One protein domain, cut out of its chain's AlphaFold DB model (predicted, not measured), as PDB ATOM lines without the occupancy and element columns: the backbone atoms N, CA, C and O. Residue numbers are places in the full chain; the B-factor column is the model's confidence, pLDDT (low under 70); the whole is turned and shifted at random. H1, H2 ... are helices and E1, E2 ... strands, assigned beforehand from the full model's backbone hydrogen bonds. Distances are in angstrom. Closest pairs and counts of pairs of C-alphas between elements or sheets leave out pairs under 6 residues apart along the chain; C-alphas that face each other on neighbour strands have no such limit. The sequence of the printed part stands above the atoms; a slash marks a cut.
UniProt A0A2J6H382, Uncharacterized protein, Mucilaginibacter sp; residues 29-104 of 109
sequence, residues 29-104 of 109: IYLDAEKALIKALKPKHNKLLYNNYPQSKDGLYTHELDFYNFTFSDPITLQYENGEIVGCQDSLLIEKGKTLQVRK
ATOM      1  N   ILE A  29     228.395 158.039 225.337       95.62
ATOM      2  CA  ILE A  29     228.676 159.459 225.586       95.62
ATOM      3  C   ILE A  29     230.180 159.679 225.798       95.62
ATOM      4  O   ILE A  29     230.759 160.577 225.187       95.62
ATOM      5  N   TYR A  30     230.830 158.851 226.620       95.56
ATOM      6  CA  TYR A  30     232.261 158.969 226.910       95.56
ATOM      7  C   TYR A  30     233.132 158.712 225.678       95.56
ATOM      8  O   TYR A  30     234.049 159.490 225.408       95.56
ATOM      9  N   LEU A  31     232.818 157.674 224.897       95.62
ATOM     10  CA  LEU A  31     233.524 157.382 223.648       95.62
ATOM     11  C   LEU A  31     233.378 158.522 222.638       95.62
ATOM     12  O   LEU A  31     234.340 158.862 221.948       95.62
ATOM     13  N   ASP A  32     232.191 159.119 222.532       96.56
ATOM     14  CA  ASP A  32     231.968 160.237 221.617       96.56
ATOM     15  C   ASP A  32     232.696 161.510 222.076       96.56
ATOM     16  O   ASP A  32     233.317 162.192 221.255       96.56
ATOM     17  N   ALA A  33     232.716 161.776 223.386       96.12
ATOM     18  CA  ALA A  33     233.460 162.885 223.981       96.12
ATOM     19  C   ALA A  33     234.974 162.763 223.742       96.12
ATOM     20  O   ALA A  33     235.620 163.739 223.352       96.12
ATOM     21  N   GLU A  34     235.547 161.564 223.907       95.06
ATOM     22  CA  GLU A  34     236.962 161.305 223.614       95.06
ATOM     23  C   GLU A  34     237.283 161.576 222.134       95.06
ATOM     24  O   GLU A  34     238.255 162.269 221.811       95.06
ATOM     25  N   LYS A  35     236.433 161.095 221.218       95.81
ATOM     26  CA  LYS A  35     236.588 161.329 219.772       95.81
ATOM     27  C   LYS A  35     236.507 162.812 219.426       95.81
ATOM     28  O   LYS A  35     237.346 163.293 218.657       95.81
ATOM     29  N   ALA A  36     235.545 163.534 220.000       95.69
ATOM     30  CA  ALA A  36     235.404 164.977 219.824       95.69
ATOM     31  C   ALA A  36     236.668 165.712 220.285       95.69
ATOM     32  O   ALA A  36     237.195 166.561 219.560       95.69
ATOM     33  N   LEU A  37     237.197 165.341 221.452       94.44
ATOM     34  CA  LEU A  37     238.391 165.953 222.014       94.44
ATOM     35  C   LEU A  37     239.621 165.729 221.131       94.44
ATOM     36  O   LEU A  37     240.329 166.675 220.783       94.44
ATOM     37  N   ILE A  38     239.856 164.487 220.715       94.25
ATOM     38  CA  ILE A  38     240.989 164.137 219.855       94.25
ATOM     39  C   ILE A  38     240.878 164.843 218.500       94.25
ATOM     40  O   ILE A  38     241.875 165.359 217.988       94.25
ATOM     41  N   LYS A  39     239.668 164.918 217.935       94.19
ATOM     42  CA  LYS A  39     239.406 165.628 216.679       94.19
ATOM     43  C   LYS A  39     239.670 167.134 216.799       94.19
ATOM     44  O   LYS A  39     240.185 167.719 215.843       94.19
ATOM     45  N   ALA A  40     239.325 167.745 217.935       92.69
ATOM     46  CA  ALA A  40     239.562 169.162 218.206       92.69
ATOM     47  C   ALA A  40     241.056 169.471 218.383       92.69
ATOM     48  O   ALA A  40     241.586 170.354 217.709       92.69
ATOM     49  N   LEU A  41     241.737 168.718 219.252       91.75
ATOM     50  CA  LEU A  41     243.128 168.980 219.633       91.75
ATOM     51  C   LEU A  41     244.139 168.542 218.567       91.75
ATOM     52  O   LEU A  41     245.210 169.135 218.460       91.75
ATOM     53  N   LYS A  42     243.822 167.486 217.803       90.06
ATOM     54  CA  LYS A  42     244.748 166.798 216.884       90.06
ATOM     55  C   LYS A  42     246.124 166.524 217.524       90.06
ATOM     56  O   LYS A  42     247.150 166.948 216.989       90.06
ATOM     57  N   PRO A  43     246.177 165.841 218.680       87.75
ATOM     58  CA  PRO A  43     247.420 165.666 219.420       87.75
ATOM     59  C   PRO A  43     248.395 164.749 218.667       87.75
ATOM     60  O   PRO A  43     248.006 163.711 218.131       87.75
ATOM     61  N   LYS A  44     249.692 165.087 218.686       86.06
ATOM     62  CA  LYS A  44     250.756 164.340 217.979       86.06
ATOM     63  C   LYS A  44     250.914 162.887 218.420       86.06
ATOM     64  O   LYS A  44     251.425 162.066 217.668       86.06
ATOM     65  N   HIS A  45     250.547 162.593 219.663       84.06
ATOM     66  CA  HIS A  45     250.824 161.308 220.297       84.06
ATOM     67  C   HIS A  45     249.686 160.293 220.131       84.06
ATOM     68  O   HIS A  45     249.877 159.113 220.429       84.06
ATOM     69  N   ASN A  46     248.518 160.712 219.632       85.75
ATOM     70  CA  ASN A  46     247.407 159.796 219.406       85.75
ATOM     71  C   ASN A  46     247.595 159.021 218.100       85.75
ATOM     72  O   ASN A  46     247.837 159.592 217.041       85.75
ATOM     73  N   LYS A  47     247.409 157.698 218.171       88.38
ATOM     74  CA  LYS A  47     247.446 156.812 216.993       88.38
ATOM     75  C   LYS A  47     246.226 156.992 216.083       88.38
ATOM     76  O   LYS A  47     246.318 156.766 214.882       88.38
ATOM     77  N   LEU A  48     245.086 157.371 216.662       89.31
ATOM     78  CA  LEU A  48     243.818 157.598 215.971       89.31
ATOM     79  C   LEU A  48     243.428 159.069 216.118       89.31
ATOM     80  O   LEU A  48     243.446 159.590 217.226       89.31
ATOM     81  N   LEU A  49     243.073 159.724 215.007       89.31
ATOM     82  CA  LEU A  49     242.704 161.152 214.964       89.31
ATOM     83  C   LEU A  49     241.228 161.403 214.613       89.31
ATOM     84  O   LEU A  49     240.797 162.550 214.526       89.31
ATOM     85  N   TYR A  50     240.465 160.335 214.363       93.00
ATOM     86  CA  TYR A  50     239.033 160.383 214.039       93.00
ATOM     87  C   TYR A  50     238.675 161.404 212.949       93.00
ATOM     88  O   TYR A  50     237.771 162.221 213.096       93.00
ATOM     89  N   ASN A  51     239.376 161.357 211.811       90.25
ATOM     90  CA  ASN A  51     239.224 162.347 210.739       90.25
ATOM     91  C   ASN A  51     237.784 162.506 210.217       90.25
ATOM     92  O   ASN A  51     237.432 163.613 209.816       90.25
ATOM     93  N   ASN A  52     236.961 161.458 210.302       91.69
ATOM     94  CA  ASN A  52     235.570 161.457 209.839       91.69
ATOM     95  C   ASN A  52     234.546 161.826 210.928       91.69
ATOM     96  O   ASN A  52     233.351 161.858 210.652       91.69
ATOM     97  N   TYR A  53     234.986 162.114 212.157       94.31
ATOM     98  CA  TYR A  53     234.100 162.573 213.228       94.31
ATOM     99  C   TYR A  53     233.338 163.851 212.800       94.31
ATOM    100  O   TYR A  53     233.971 164.751 212.227       94.31
ATOM    101  N   PRO A  54     232.016 163.968 213.057       94.62
ATOM    102  CA  PRO A  54     231.210 163.168 213.992       94.62
ATOM    103  C   PRO A  54     230.646 161.851 213.446       94.62
ATOM    104  O   PRO A  54     229.997 161.134 214.190       94.62
ATOM    105  N   GLN A  55     230.881 161.484 212.183       94.44
ATOM    106  CA  GLN A  55     230.322 160.247 211.628       94.44
ATOM    107  C   GLN A  55     230.984 159.011 212.259       94.44
ATOM    108  O   GLN A  55     232.126 158.665 211.943       94.44
ATOM    109  N   SER A  56     230.253 158.326 213.139       90.81
ATOM    110  CA  SER A  56     230.700 157.114 213.836       90.81
ATOM    111  C   SER A  56     229.558 156.116 214.030       90.81
ATOM    112  O   SER A  56     228.393 156.499 214.031       90.81
ATOM    113  N   LYS A  57     229.889 154.831 214.203       91.50
ATOM    114  CA  LYS A  57     228.905 153.757 214.466       91.50
ATOM    115  C   LYS A  57     228.689 153.478 215.957       91.50
ATOM    116  O   LYS A  57     227.740 152.806 216.325       91.50
ATOM    117  N   ASP A  58     229.621 153.939 216.774       91.19
ATOM    118  CA  ASP A  58     229.833 153.620 218.186       91.19
ATOM    119  C   ASP A  58     229.896 154.921 219.011       91.19
ATOM    120  O   ASP A  58     230.750 155.094 219.881       91.19
ATOM    121  N   GLY A  59     229.063 155.891 218.638       92.06
ATOM    122  CA  GLY A  59     229.023 157.239 219.195       92.06
ATOM    123  C   GLY A  59     227.647 157.867 218.982       92.06
ATOM    124  O   GLY A  59     226.714 157.199 218.535       92.06
ATOM    125  N   LEU A  60     227.517 159.160 219.255       95.00
ATOM    126  CA  LEU A  60     226.220 159.846 219.298       95.00
ATOM    127  C   LEU A  60     225.588 160.072 217.916       95.00
ATOM    128  O   LEU A  60     224.395 160.353 217.821       95.00
ATOM    129  N   TYR A  61     226.350 159.889 216.836       93.88
ATOM    130  CA  TYR A  61     225.871 160.073 215.463       93.88
ATOM    131  C   TYR A  61     224.649 159.214 215.106       93.88
ATOM    132  O   TYR A  61     223.774 159.664 214.371       93.88
ATOM    133  N   THR A  62     224.564 157.989 215.634       91.69
ATOM    134  CA  THR A  62     223.449 157.065 215.360       91.69
ATOM    135  C   THR A  62     222.190 157.371 216.167       91.69
ATOM    136  O   THR A  62     221.155 156.771 215.905       91.69
ATOM    137  N   HIS A  63     222.262 158.290 217.133       90.75
ATOM    138  CA  HIS A  63     221.137 158.675 217.989       90.75
ATOM    139  C   HIS A  63     220.318 159.847 217.417       90.75
ATOM    140  O   HIS A  63     219.434 160.360 218.090       90.75
ATOM    141  N   GLU A  64     220.627 160.285 216.188       87.81
ATOM    142  CA  GLU A  64     219.886 161.291 215.406       87.81
ATOM    143  C   GLU A  64     219.635 162.647 216.092       87.81
ATOM    144  O   GLU A  64     218.783 163.414 215.632       87.81
ATOM    145  N   LEU A  65     220.425 162.969 217.124       91.50
ATOM    146  CA  LEU A  65     220.342 164.207 217.900       91.50
ATOM    147  C   LEU A  65     220.514 165.444 217.008       91.50
ATOM    148  O   LEU A  65     221.387 165.479 216.138       91.50
ATOM    149  N   ASP A  66     219.722 166.488 217.262       93.94
ATOM    150  CA  ASP A  66     219.840 167.759 216.536       93.94
ATOM    151  C   ASP A  66     221.147 168.486 216.862       93.94
ATOM    152  O   ASP A  66     221.780 169.076 215.982       93.94
ATOM    153  N   PHE A  67     221.573 168.425 218.122       94.25
ATOM    154  CA  PHE A  67     222.875 168.899 218.567       94.25
ATOM    155  C   PHE A  67     223.265 168.267 219.903       94.25
ATOM    156  O   PHE A  67     222.420 167.793 220.663       94.25
ATOM    157  N   TYR A  68     224.555 168.302 220.208       95.50
ATOM    158  CA  TYR A  68     225.095 167.992 221.526       95.50
ATOM    159  C   TYR A  68     226.374 168.794 221.749       95.50
ATOM    160  O   TYR A  68     227.061 169.187 220.800       95.50
ATOM    161  N   ASN A  69     226.672 169.086 223.013       95.38
ATOM    162  CA  ASN A  69     227.872 169.816 223.388       95.38
ATOM    163  C   ASN A  69     228.641 169.075 224.481       95.38
ATOM    164  O   ASN A  69     228.042 168.462 225.362       95.38
ATOM    165  N   PHE A  70     229.965 169.167 224.417       96.06
ATOM    166  CA  PHE A  70     230.848 168.754 225.498       96.06
ATOM    167  C   PHE A  70     231.549 169.976 226.074       96.06
ATOM    168  O   PHE A  70     232.050 170.831 225.337       96.06
ATOM    169  N   THR A  71     231.594 170.046 227.397       93.25
ATOM    170  CA  THR A  71     232.269 171.098 228.157       93.25
ATOM    171  C   THR A  71     233.242 170.465 229.139       93.25
ATOM    172  O   THR A  71     233.067 169.324 229.566       93.25
ATOM    173  N   PHE A  72     234.282 171.212 229.492       91.38
ATOM    174  CA  PHE A  72     235.156 170.855 230.598       91.38
ATOM    175  C   PHE A  72     234.646 171.558 231.847       91.38
ATOM    176  O   PHE A  72     234.662 172.786 231.907       91.38
ATOM    177  N   SER A  73     234.183 170.789 232.828       91.44
ATOM    178  CA  SER A  73     233.738 171.343 234.111       91.44
ATOM    179  C   SER A  73     234.900 171.861 234.953       91.44
ATOM    180  O   SER A  73     234.715 172.775 235.749       91.44
ATOM    181  N   ASP A  74     236.090 171.293 234.764       91.06
ATOM    182  CA  ASP A  74     237.294 171.708 235.468       91.06
ATOM    183  C   ASP A  74     237.899 172.972 234.827       91.06
ATOM    184  O   ASP A  74     237.911 173.089 233.595       91.06
ATOM    185  N   PRO A  75     238.473 173.897 235.620       92.06
ATOM    186  CA  PRO A  75     239.123 175.114 235.128       92.06
ATOM    187  C   PRO A  75     240.537 174.821 234.585       92.06
ATOM    188  O   PRO A  75     241.538 175.380 235.032       92.06
ATOM    189  N   ILE A  76     240.626 173.900 233.628       93.81
ATOM    190  CA  ILE A  76     241.852 173.471 232.946       93.81
ATOM    191  C   ILE A  76     241.940 174.128 231.568       93.81
ATOM    192  O   ILE A  76     240.964 174.161 230.829       93.81
ATOM    193  N   THR A  77     243.127 174.606 231.186       93.75
ATOM    194  CA  THR A  77     243.396 175.063 229.813       93.75
ATOM    195  C   THR A  77     244.223 174.028 229.060       93.75
ATOM    196  O   THR A  77     245.334 173.690 229.471       93.75
ATOM    197  N   LEU A  78     243.690 173.535 227.944       92.62
ATOM    198  CA  LEU A  78     244.351 172.583 227.057       92.62
ATOM    199  C   LEU A  78     245.002 173.330 225.894       92.62
ATOM    200  O   LEU A  78     244.303 173.876 225.046       92.62
ATOM    201  N   GLN A  79     246.331 173.334 225.844       91.88
ATOM    202  CA  GLN A  79     247.120 173.960 224.778       91.88
ATOM    203  C   GLN A  79     247.446 172.943 223.673       91.88
ATOM    204  O   GLN A  79     247.870 171.822 223.966       91.88
ATOM    205  N   TYR A  80     247.281 173.321 222.405       87.94
ATOM    206  CA  TYR A  80     247.607 172.494 221.238       87.94
ATOM    207  C   TYR A  80     248.137 173.352 220.082       87.94
ATOM    208  O   TYR A  80     248.101 174.576 220.123       87.94
ATOM    209  N   GLU A  81     248.661 172.720 219.027       84.94
ATOM    210  CA  GLU A  81     249.377 173.450 217.963       84.94
ATOM    211  C   GLU A  81     248.546 174.546 217.288       84.94
ATOM    212  O   GLU A  81     249.096 175.541 216.829       84.94
ATOM    213  N   ASN A  82     247.226 174.364 217.234       81.50
ATOM    214  CA  ASN A  82     246.314 175.244 216.511       81.50
ATOM    215  C   ASN A  82     245.409 176.065 217.447       81.50
ATOM    216  O   ASN A  82     244.374 176.559 216.996       81.50
ATOM    217  N   GLY A  83     245.757 176.186 218.733       88.75
ATOM    218  CA  GLY A  83     245.021 177.012 219.688       88.75
ATOM    219  C   GLY A  83     244.976 176.436 221.098       88.75
ATOM    220  O   GLY A  83     245.804 175.626 221.501       88.75
ATOM    221  N   GLU A  84     243.967 176.860 221.844       93.00
ATOM    222  CA  GLU A  84     243.708 176.398 223.204       93.00
ATOM    223  C   GLU A  84     242.225 176.078 223.390       93.00
ATOM    224  O   GLU A  84     241.391 176.555 222.622       93.00
ATOM    225  N   ILE A  85     241.885 175.275 224.392       93.88
ATOM    226  CA  ILE A  85     240.517 175.103 224.894       93.88
ATOM    227  C   ILE A  85     240.554 175.453 226.375       93.88
ATOM    228  O   ILE A  85     241.300 174.834 227.135       93.88
ATOM    229  N   VAL A  86     239.760 176.442 226.771       94.44
ATOM    230  CA  VAL A  86     239.667 176.901 228.159       94.44
ATOM    231  C   VAL A  86     238.469 176.231 228.823       94.44
ATOM    232  O   VAL A  86     237.329 176.417 228.400       94.44
ATOM    233  N   GLY A  87     238.715 175.436 229.859       93.44
ATOM    234  CA  GLY A  87     237.665 174.820 230.660       93.44
ATOM    235  C   GLY A  87     236.789 175.846 231.372       93.44
ATOM    236  O   GLY A  87     237.160 177.008 231.520       93.44
ATOM    237  N   CYS A  88     235.578 175.431 231.733       91.62
ATOM    238  CA  CYS A  88     234.479 176.278 232.214       91.62
ATOM    239  C   CYS A  88     233.985 177.361 231.230       91.62
ATOM    240  O   CYS A  88     233.000 178.035 231.526       91.62
ATOM    241  N   GLN A  89     234.637 177.540 230.077       92.81
ATOM    242  CA  GLN A  89     234.356 178.621 229.134       92.81
ATOM    243  C   GLN A  89     234.051 178.084 227.732       92.81
ATOM    244  O   GLN A  89     233.003 178.386 227.159       92.81
ATOM    245  N   ASP A  90     234.960 177.299 227.173       94.69
ATOM    246  CA  ASP A  90     234.855 176.785 225.816       94.69
ATOM    247  C   ASP A  90     234.047 175.484 225.768       94.69
ATOM    248  O   ASP A  90     233.958 174.726 226.738       94.69
ATOM    249  N   SER A  91     233.467 175.200 224.602       94.88
ATOM    250  CA  SER A  91     232.726 173.960 224.365       94.88
ATOM    251  C   SER A  91     232.988 173.375 222.984       94.88
ATOM    252  O   SER A  91     233.337 174.072 222.028       94.88
ATOM    253  N   LEU A  92     232.807 172.065 222.881       96.00
ATOM    254  CA  LEU A  92     232.839 171.309 221.638       96.00
ATOM    255  C   LEU A  92     231.395 171.073 221.201       96.00
ATOM    256  O   LEU A  92     230.701 170.263 221.810       96.00
ATOM    257  N   LEU A  93     230.933 171.797 220.183       96.50
ATOM    258  CA  LEU A  93     229.568 171.697 219.668       96.50
ATOM    259  C   LEU A  93     229.527 170.853 218.397       96.50
ATOM    260  O   LEU A  93     230.279 171.091 217.446       96.50
ATOM    261  N   ILE A  94     228.578 169.926 218.362       97.06
ATOM    262  CA  ILE A  94     228.191 169.199 217.164       97.06
ATOM    263  C   ILE A  94     226.718 169.503 216.901       97.06
ATOM    264  O   ILE A  94     225.879 169.375 217.786       97.06
ATOM    265  N   GLU A  95     226.416 169.907 215.672       95.56
ATOM    266  CA  GLU A  95     225.054 170.089 215.165       95.56
ATOM    267  C   GLU A  95     224.831 169.083 214.034       95.56
ATOM    268  O   GLU A  95     225.755 168.775 213.270       95.56
ATOM    269  N   LYS A  96     223.606 168.580 213.905       92.38
ATOM    270  CA  LYS A  96     223.228 167.600 212.886       92.38
ATOM    271  C   LYS A  96     223.624 168.081 211.490       92.38
ATOM    272  O   LYS A  96     223.326 169.202 211.081       92.38
ATOM    273  N   GLY A  97     224.334 167.222 210.761       89.81
ATOM    274  CA  GLY A  97     224.826 167.513 209.411       89.81
ATOM    275  C   GLY A  97     226.027 168.466 209.337       89.81
ATOM    276  O   GLY A  97     226.455 168.793 208.231       89.81
ATOM    277  N   LYS A  98     226.597 168.901 210.468       93.19
ATOM    278  CA  LYS A  98     227.779 169.774 210.505       93.19
ATOM    279  C   LYS A  98     228.991 169.072 211.111       93.19
ATOM    280  O   LYS A  98     228.892 168.048 211.782       93.19
ATOM    281  N   THR A  99     230.166 169.643 210.862       93.50
ATOM    282  CA  THR A  99     231.410 169.220 211.510       93.50
ATOM    283  C   THR A  99     231.504 169.784 212.924       93.50
ATOM    284  O   THR A  99     230.878 170.796 213.239       93.50
ATOM    285  N   LEU A 100     232.355 169.165 213.743       94.75
ATOM    286  CA  LEU A 100     232.722 169.656 215.069       94.75
ATOM    287  C   LEU A 100     233.154 171.133 215.033       94.75
ATOM    288  O   LEU A 100     234.001 171.517 214.220       94.75
ATOM    289  N   GLN A 101     232.606 171.931 215.948       94.69
ATOM    290  CA  GLN A 101     232.947 173.337 216.157       94.69
ATOM    291  C   GLN A 101     233.478 173.533 217.579       94.69
ATOM    292  O   GLN A 101     232.809 173.184 218.547       94.69
ATOM    293  N   VAL A 102     234.654 174.149 217.714       93.56
ATOM    294  CA  VAL A 102     235.128 174.651 219.012       93.56
ATOM    295  C   VAL A 102     234.498 176.022 219.229       93.56
ATOM    296  O   VAL A 102     234.851 176.984 218.543       93.56
ATOM    297  N   ARG A 103     233.535 176.122 220.147       93.56
ATOM    298  CA  ARG A 103     232.907 177.393 220.510       93.56
ATOM    299  C   ARG A 103     233.670 178.042 221.649       93.56
ATOM    300  O   ARG A 103     233.794 177.469 222.727       93.56
ATOM    301  N   LYS A 104     234.144 179.257 221.386       92.06
ATOM    302  CA  LYS A 104     234.798 180.096 222.381       92.06
ATOM    303  C   LYS A 104     233.767 180.739 223.291       92.06
ATOM    304  O   LYS A 104     232.865 181.424 222.805       92.06
TER     305      LYS A 104
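Overview. This is residues 29 to 104 of the 109 residues of an uncharacterized protein of Mucilaginibacter sp (UniProt A0A2J6H382). A small three-stranded sheet, E1, E4 and E5, has the helix H1 crossing over one face. The strand hairpin E2 and E3 sits at one end of the domain, by the last residues of H1, and the short H2 sits at the opposite end; the loop of residues 42 to 59 leads back from H1 to H2. The 76 printed residues include two helices, then five strands, and the class is mixed. The sheet order E1, E4, E5 is antiparallel. The whole is compact, with a radius of gyration of the C-alphas of 12.0 A and spans of 31 by 27 by 19 A.

Along the chain. E1 is residues 67 to 71, 13.6 A long; E4 is 91 to 95, 12.6 A; E5 is 101 to 103, ending with C-alpha 103 at (232.907, 177.393, 220.510). H1, residues 29 to 41, starts at C-alpha 29 (228.676, 159.459, 225.586) and is 18.3 A long. E2 is 77 to 80, E3 is 83 to 86 and H2 is 60 to 63.

Arrangement. E4 is the inner strand: N 70 and O 92 are 2.9 A apart towards E1, and N 93 and O 101 are 2.8 A apart towards E5, its hairpin partner. H1 is on this sheet at a height of 9.3 A, over E1 and E4, across the strands at 73 degrees to E1 on the local plane; its closest C-alphas to E4 are Ala 36 and Leu 92, 7.1 A. In the antiparallel hairpin E2 and E3, N 78 and O 85 are 2.8 A apart. H1 and E3 are near each other. H2 only grazes the sheet with residues 60 to 61. In H1 every O i to N i+4 pair is within hydrogen-bond range; H2 is too short for one.

Size, cuts and confidence. Glu 64 and Glu 81 have the C-alphas farthest apart, 32.0 A. The printed part has no cut. The link H1 to H2 is long, 18 residues; the others are tight. No printed residue is under 70 in pLDDT.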